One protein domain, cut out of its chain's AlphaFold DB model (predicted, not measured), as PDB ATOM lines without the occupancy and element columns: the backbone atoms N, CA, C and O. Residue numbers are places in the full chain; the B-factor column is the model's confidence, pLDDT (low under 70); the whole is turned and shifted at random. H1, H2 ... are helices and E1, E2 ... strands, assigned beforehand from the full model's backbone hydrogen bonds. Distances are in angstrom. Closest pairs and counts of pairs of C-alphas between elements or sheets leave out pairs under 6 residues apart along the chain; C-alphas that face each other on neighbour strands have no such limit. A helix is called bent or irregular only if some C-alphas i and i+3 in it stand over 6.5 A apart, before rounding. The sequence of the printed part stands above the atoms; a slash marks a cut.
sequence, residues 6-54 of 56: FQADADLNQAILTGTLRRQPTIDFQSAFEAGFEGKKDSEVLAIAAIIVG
ATOM      1  N   PHE A   6     -36.202 -18.560 -27.258       84.31
ATOM      2  CA  PHE A   6     -37.350 -18.943 -28.072       84.31
ATOM      3  C   PHE A   6     -38.221 -17.722 -28.367       84.31
ATOM      4  O   PHE A   6     -38.434 -16.886 -27.491       84.31
ATOM      5  N   GLN A   7     -38.753 -17.645 -29.586       83.25
ATOM      6  CA  GLN A   7     -39.794 -16.686 -29.954       83.25
ATOM      7  C   GLN A   7     -41.151 -17.391 -30.035       83.25
ATOM      8  O   GLN A   7     -41.236 -18.532 -30.493       83.25
ATOM      9  N   ALA A   8     -42.204 -16.707 -29.593       81.50
ATOM     10  CA  ALA A   8     -43.587 -17.136 -29.769       81.50
ATOM     11  C   ALA A   8     -44.204 -16.508 -31.005       81.50
ATOM     12  O   ALA A   8     -44.006 -15.320 -31.258       81.50
ATOM     13  N   ASP A   9     -45.061 -17.276 -31.662       82.94
ATOM     14  CA  ASP A   9     -46.033 -16.727 -32.593       82.94
ATOM     15  C   ASP A   9     -47.065 -15.840 -31.865       82.94
ATOM     16  O   ASP A   9     -47.353 -16.057 -30.682       82.94
ATOM     17  N   ALA A  10     -47.610 -14.840 -32.562       82.06
ATOM     18  CA  ALA A  10     -48.606 -13.920 -32.009       82.06
ATOM     19  C   ALA A  10     -49.934 -14.612 -31.685       82.06
ATOM     20  O   ALA A  10     -50.577 -14.260 -30.696       82.06
ATOM     21  N   ASP A  11     -50.295 -15.636 -32.459       85.50
ATOM     22  CA  ASP A  11     -51.544 -16.375 -32.299       85.50
ATOM     23  C   ASP A  11     -51.368 -17.624 -31.418       85.50
ATOM     24  O   ASP A  11     -52.275 -18.457 -31.285       85.50
ATOM     25  N   LEU A  12     -50.204 -17.778 -30.770       87.00
ATOM     26  CA  LEU A  12     -49.979 -18.867 -29.830       87.00
ATOM     27  C   LEU A  12     -50.941 -18.744 -28.642       87.00
ATOM     28  O   LEU A  12     -50.968 -17.747 -27.924       87.00
ATOM     29  N   ASN A  13     -51.697 -19.811 -28.374       90.19
ATOM     30  CA  ASN A  13     -52.640 -19.827 -27.260       90.19
ATOM     31  C   ASN A  13     -51.927 -19.558 -25.917       90.19
ATOM     32  O   ASN A  13     -51.107 -20.359 -25.459       90.19
ATOM     33  N   GLN A  14     -52.313 -18.473 -25.243       85.62
ATOM     34  CA  GLN A  14     -51.703 -18.000 -23.997       85.62
ATOM     35  C   GLN A  14     -51.711 -19.035 -22.857       85.62
ATOM     36  O   GLN A  14     -50.852 -19.001 -21.968       85.62
ATOM     37  N   ALA A  15     -52.639 -19.998 -22.877       92.75
ATOM     38  CA  ALA A  15     -52.660 -21.096 -21.913       92.75
ATOM     39  C   ALA A  15     -51.445 -22.032 -22.066       92.75
ATOM     40  O   ALA A  15     -50.940 -22.550 -21.066       92.75
ATOM     41  N   ILE A  16     -50.940 -22.215 -23.292       90.19
ATOM     42  CA  ILE A  16     -49.730 -23.001 -23.575       90.19
ATOM     43  C   ILE A  16     -48.507 -22.276 -23.019       90.19
ATOM     44  O   ILE A  16     -47.709 -22.894 -22.310       90.19
ATOM     45  N   LEU A  17     -48.392 -20.967 -23.267       86.50
ATOM     46  CA  LEU A  17     -47.298 -20.148 -22.743       86.50
ATOM     47  C   LEU A  17     -47.267 -20.187 -21.211       86.50
ATOM     48  O   LEU A  17     -46.268 -20.574 -20.601       86.50
ATOM     49  N   THR A  18     -48.409 -19.895 -20.589       89.75
ATOM     50  CA  THR A  18     -48.571 -19.915 -19.130       89.75
ATOM     51  C   THR A  18     -48.239 -21.293 -18.546       89.75
ATOM     52  O   THR A  18     -47.528 -21.413 -17.545       89.75
ATOM     53  N   GLY A  19     -48.728 -22.364 -19.179       93.81
ATOM     54  CA  GLY A  19     -48.467 -23.740 -18.762       93.81
ATOM     55  C   GLY A  19     -47.000 -24.154 -18.890       93.81
ATOM     56  O   GLY A  19     -46.523 -24.930 -18.057       93.81
ATOM     57  N   THR A  20     -46.305 -23.637 -19.904       90.94
ATOM     58  CA  THR A  20     -44.882 -23.882 -20.164       90.94
ATOM     59  C   THR A  20     -44.021 -23.179 -19.128       90.94
ATOM     60  O   THR A  20     -43.273 -23.851 -18.423       90.94
ATOM     61  N   LEU A  21     -44.204 -21.869 -18.941       88.19
ATOM     62  CA  LEU A  21     -43.442 -21.080 -17.965       88.19
ATOM     63  C   LEU A  21     -43.640 -21.582 -16.530       88.19
ATOM     64  O   LEU A  21     -42.691 -21.637 -15.754       88.19
ATOM     65  N   ARG A  22     -44.846 -22.050 -16.182       94.44
ATOM     66  CA  ARG A  22     -45.099 -22.666 -14.871       94.44
ATOM     67  C   ARG A  22     -44.303 -23.957 -14.649       94.44
ATOM     68  O   ARG A  22     -43.949 -24.259 -13.514       94.44
ATOM     69  N   ARG A  23     -44.074 -24.755 -15.699       95.62
ATOM     70  CA  ARG A  23     -43.357 -26.041 -15.611       95.62
ATOM     71  C   ARG A  23     -41.856 -25.906 -15.829       95.62
ATOM     72  O   ARG A  23     -41.111 -26.739 -15.324       95.62
ATOM     73  N   GLN A  24     -41.427 -24.915 -16.599       92.50
ATOM     74  CA  GLN A  24     -40.043 -24.676 -16.997       92.50
ATOM     75  C   GLN A  24     -39.742 -23.167 -16.907       92.50
ATOM     76  O   GLN A  24     -39.632 -22.495 -17.932       92.50
ATOM     77  N   PRO A  25     -39.615 -22.615 -15.686       89.44
ATOM     78  CA  PRO A  25     -39.473 -21.172 -15.468       89.44
ATOM     79  C   PRO A  25     -38.139 -20.595 -15.957       89.44
ATOM     80  O   PRO A  25     -37.976 -19.383 -16.000       89.44
ATOM     81  N   THR A  26     -37.174 -21.450 -16.302       89.38
ATOM     82  CA  THR A  26     -35.859 -21.046 -16.814       89.38
ATOM     83  C   THR A  26     -35.796 -20.980 -18.340       89.38
ATOM     84  O   THR A  26     -34.731 -20.677 -18.872       89.38
ATOM     85  N   ILE A  27     -36.881 -21.306 -19.057       87.44
ATOM     86  CA  ILE A  27     -36.934 -21.099 -20.509       87.44
ATOM     87  C   ILE A  27     -36.927 -19.592 -20.780       87.44
ATOM     88  O   ILE A  27     -37.762 -18.860 -20.253       87.44
ATOM     89  N   ASP A  28     -35.993 -19.154 -21.622       86.19
ATOM     90  CA  ASP A  28     -35.897 -17.774 -22.097       86.19
ATOM     91  C   ASP A  28     -36.804 -17.616 -23.325       86.19
ATOM     92  O   ASP A  28     -36.481 -18.071 -24.426       86.19
ATOM     93  N   PHE A  29     -37.995 -17.065 -23.098       83.81
ATOM     94  CA  PHE A  29     -39.067 -16.967 -24.081       83.81
ATOM     95  C   PHE A  29     -39.449 -15.504 -24.304       83.81
ATOM     96  O   PHE A  29     -39.647 -14.773 -23.337       83.81
ATOM     97  N   GLN A  30     -39.605 -15.101 -25.563       85.81
ATOM     98  CA  GLN A  30     -40.105 -13.783 -25.949       85.81
ATOM     99  C   GLN A  30     -41.359 -13.942 -26.812       85.81
ATOM    100  O   GLN A  30     -41.326 -14.593 -27.858       85.81
ATOM    101  N   SER A  31     -42.476 -13.350 -26.394       84.88
ATOM    102  CA  SER A  31     -43.699 -13.324 -27.202       84.88
ATOM    103  C   SER A  31     -43.590 -12.378 -28.400       84.88
ATOM    104  O   SER A  31     -42.833 -11.407 -28.370       84.88
ATOM    105  N   ALA A  32     -44.389 -12.614 -29.447       84.44
ATOM    106  CA  ALA A  32     -44.510 -11.688 -30.575       84.44
ATOM    107  C   ALA A  32     -44.944 -10.275 -30.140       84.44
ATOM    108  O   ALA A  32     -44.505  -9.286 -30.725       84.44
ATOM    109  N   PHE A  33     -45.765 -10.173 -29.090       84.12
ATOM    110  CA  PHE A  33     -46.159  -8.895 -28.497       84.12
ATOM    111  C   PHE A  33     -44.959  -8.172 -27.871       84.12
ATOM    112  O   PHE A  33     -44.684  -7.022 -28.205       84.12
ATOM    113  N   GLU A  34     -44.186  -8.860 -27.026       85.62
ATOM    114  CA  GLU A  34     -42.964  -8.309 -26.417       85.62
ATOM    115  C   GLU A  34     -41.878  -7.990 -27.452       85.62
ATOM    116  O   GLU A  34     -41.054  -7.103 -27.231       85.62
ATOM    117  N   ALA A  35     -41.871  -8.699 -28.581       84.25
ATOM    118  CA  ALA A  35     -40.991  -8.432 -29.713       84.25
ATOM    119  C   ALA A  35     -41.498  -7.300 -30.635       84.25
ATOM    120  O   ALA A  35     -40.778  -6.891 -31.547       84.25
ATOM    121  N   GLY A  36     -42.708  -6.771 -30.411       85.69
ATOM    122  CA  GLY A  36     -43.290  -5.683 -31.203       85.69
ATOM    123  C   GLY A  36     -43.729  -6.090 -32.615       85.69
ATOM    124  O   GLY A  36     -43.704  -5.262 -33.527       85.69
ATOM    125  N   PHE A  37     -44.101  -7.358 -32.815       86.69
ATOM    126  CA  PHE A  37     -44.538  -7.894 -34.112       86.69
ATOM    127  C   PHE A  37     -46.018  -7.640 -34.415       86.69
ATOM    128  O   PHE A  37     -46.443  -7.804 -35.556       86.69
ATOM    129  N   GLU A  38     -46.817  -7.237 -33.426       84.88
ATOM    130  CA  GLU A  38     -48.247  -6.995 -33.624       84.88
ATOM    131  C   GLU A  38     -48.495  -5.940 -34.718       84.88
ATOM    132  O   GLU A  38     -47.898  -4.861 -34.730       84.88
ATOM    133  N   GLY A  39     -49.366  -6.274 -35.677       85.69
ATOM    134  CA  GLY A  39     -49.713  -5.399 -36.802       85.69
ATOM    135  C   GLY A  39     -48.613  -5.218 -37.857       85.69
ATOM    136  O   GLY A  39     -48.796  -4.425 -38.784       85.69
ATOM    137  N   LYS A  40     -47.483  -5.929 -37.746       89.31
ATOM    138  CA  LYS A  40     -46.408  -5.928 -38.745       89.31
ATOM    139  C   LYS A  40     -46.722  -6.862 -39.904       89.31
ATOM    140  O   LYS A  40     -47.325  -7.915 -39.723       89.31
ATOM    141  N   LYS A  41     -46.270  -6.491 -41.102       90.44
ATOM    142  CA  LYS A  41     -46.267  -7.410 -42.247       90.44
ATOM    143  C   LYS A  41     -45.181  -8.462 -42.065       90.44
ATOM    144  O   LYS A  41     -44.127  -8.171 -41.503       90.44
ATOM    145  N   ASP A  42     -45.373  -9.629 -42.664       87.19
ATOM    146  CA  ASP A  42     -44.441 -10.759 -42.583       87.19
ATOM    147  C   ASP A  42     -42.990 -10.369 -42.901       87.19
ATOM    148  O   ASP A  42     -42.066 -10.753 -42.192       87.19
ATOM    149  N   SER A  43     -42.763  -9.532 -43.919       91.06
ATOM    150  CA  SER A  43     -41.416  -9.061 -44.270       91.06
ATOM    151  C   SER A  43     -40.757  -8.222 -43.169       91.06
ATOM    152  O   SER A  43     -39.541  -8.274 -42.999       91.06
ATOM    153  N   GLU A  44     -41.544  -7.438 -42.429       90.56
ATOM    154  CA  GLU A  44     -41.051  -6.661 -41.288       90.56
ATOM    155  C   GLU A  44     -40.741  -7.586 -40.106       90.56
ATOM    156  O   GLU A  44     -39.692  -7.434 -39.484       90.56
ATOM    157  N   VAL A  45     -41.599  -8.579 -39.843       86.19
ATOM    158  CA  VAL A  45     -41.358  -9.604 -38.813       86.19
ATOM    159  C   VAL A  45     -40.053 -10.348 -39.096       86.19
ATOM    160  O   VAL A  45     -39.219 -10.465 -38.203       86.19
ATOM    161  N   LEU A  46     -39.818 -10.773 -40.343       85.88
ATOM    162  CA  LEU A  46     -38.577 -11.446 -40.746       85.88
ATOM    163  C   LEU A  46     -37.337 -10.569 -40.538       85.88
ATOM    164  O   LEU A  46     -36.322 -11.051 -40.038       85.88
ATOM    165  N   ALA A  47     -37.415  -9.282 -40.888       87.75
ATOM    166  CA  ALA A  47     -36.308  -8.350 -40.695       87.75
ATOM    167  C   ALA A  47     -35.975  -8.155 -39.206       87.75
ATOM    168  O   ALA A  47     -34.805  -8.177 -38.827       87.75
ATOM    169  N   ILE A  48     -36.992  -8.009 -38.350       83.25
ATOM    170  CA  ILE A  48     -36.787  -7.847 -36.906       83.25
ATOM    171  C   ILE A  48     -36.289  -9.159 -36.282       83.25
ATOM    172  O   ILE A  48     -35.355  -9.143 -35.481       83.25
ATOM    173  N   ALA A  49     -36.847 -10.307 -36.677       79.06
ATOM    174  CA  ALA A  49     -36.413 -11.616 -36.197       79.06
ATOM    175  C   ALA A  49     -34.941 -11.894 -36.545       79.06
ATOM    176  O   ALA A  49     -34.188 -12.337 -35.681       79.06
ATOM    177  N   ALA A  50     -34.486 -11.557 -37.756       82.19
ATOM    178  CA  ALA A  50     -33.081 -11.707 -38.143       82.19
ATOM    179  C   ALA A  50     -32.122 -10.912 -37.233       82.19
ATOM    180  O   ALA A  50     -31.040 -11.402 -36.902       82.19
ATOM    181  N   ILE A  51     -32.542  -9.723 -36.782       79.50
ATOM    182  CA  ILE A  51     -31.787  -8.885 -35.838       79.50
ATOM    183  C   ILE A  51     -31.795  -9.502 -34.432       79.50
ATOM    184  O   ILE A  51     -30.748  -9.591 -33.794       79.50
ATOM    185  N   ILE A  52     -32.958  -9.944 -33.939       71.75
ATOM    186  CA  ILE A  52     -33.112 -10.472 -32.571       71.75
ATOM    187  C   ILE A  52     -32.369 -11.799 -32.383       71.75
ATOM    188  O   ILE A  52     -31.764 -12.030 -31.335       71.75
ATOM    189  N   VAL A  53     -32.419 -12.678 -33.384       65.75
ATOM    190  CA  VAL A  53     -31.862 -14.038 -33.301       65.75
ATOM    191  C   VAL A  53     -30.355 -14.054 -33.621       65.75
ATOM    192  O   VAL A  53     -29.705 -15.084 -33.471       65.75
ATOM    193  N   GLY A  54     -29.764 -12.906 -33.983       60.59
ATOM    194  CA  GLY A  54     -28.333 -12.794 -34.279       60.59
ATOM    195  C   GLY A  54     -27.932 -13.539 -35.552       60.59
ATOM    196  O   GLY A  54     -26.893 -14.189 -35.582       60.59
TER     197      GLY A  54
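AT A GLANCE: This is residues 6 to 54 of the 56 residues of an uncharacterized protein of Calothrix desertica PCC 7102 (UniProt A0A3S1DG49). Two short helices stand at opposite ends of a flat, loose model, H1 at one end and H2 at the other, with no contact between them. Between them, the first printed residues and the short strand E1 run side by side, residues 6 to 7 beside residues 29 to 30, and the winding stretch of residues 31 to 41 leads on to H2. H1 and H2 point much the same way, and E1 runs back against them. The printed part has 49 residues, with two named helices and one named strand in the order H1, E1, H2; the class is mostly helix, though under half of the residues, 24, are in named elements. The whole is only just loose, close to compact, with a radius of gyration of the C-alphas of 11.7 A, and its C-alphas span 33 by 22 by 11 A, only just flat.

HOW THE PARTS SIT: The longest helix by residues is H2, residues 42 to 52. It is apart from E1, residues 28 to 30, with no C-alpha of the one within 8 A of the other. H2 is also apart from H1, residues 14 to 23. H1 and E1 follow each other in the chain and are apart by the same measure. E1 pairs with no named strand, but its residues 29 to 30 pair with residues 6 to 7, parallel, as strands do. Every O i to N i+4 pair inside H1 and H2 is within hydrogen-bond range.

IN THESE COORDINATES: H2 begins at Asp 42, whose C-alpha is at (-44.441, -10.759, -42.583), and ends at Ile 52, with its C-alpha at (-33.112, -10.472, -32.571); it is 15.1 A long from first to last C-alpha. E1 runs from Asp 28 to Gln 30, 7.0 A from first to last C-alpha. H1 runs from Gln 14, C-alpha at (-51.703, -18.000, -23.997), to Arg 23, a length of 14.3 A between those C-alphas. Neither helix is bent or irregular.

THE WHOLE: The two C-alphas farthest apart are those of Arg 23, in H1, and Ser 43, in H2, at 33.4 A. The C-alphas of the first and last printed residues, Phe 6 and Gly 54, are 12.6 A apart. The printed part has no cut. The link from H1 to E1, 4 residues, is tight, while the link from E1 to H2, 11 residues, is long. The mean pLDDT of the printed part is 85.6, and residues 53 to 54 are under 70.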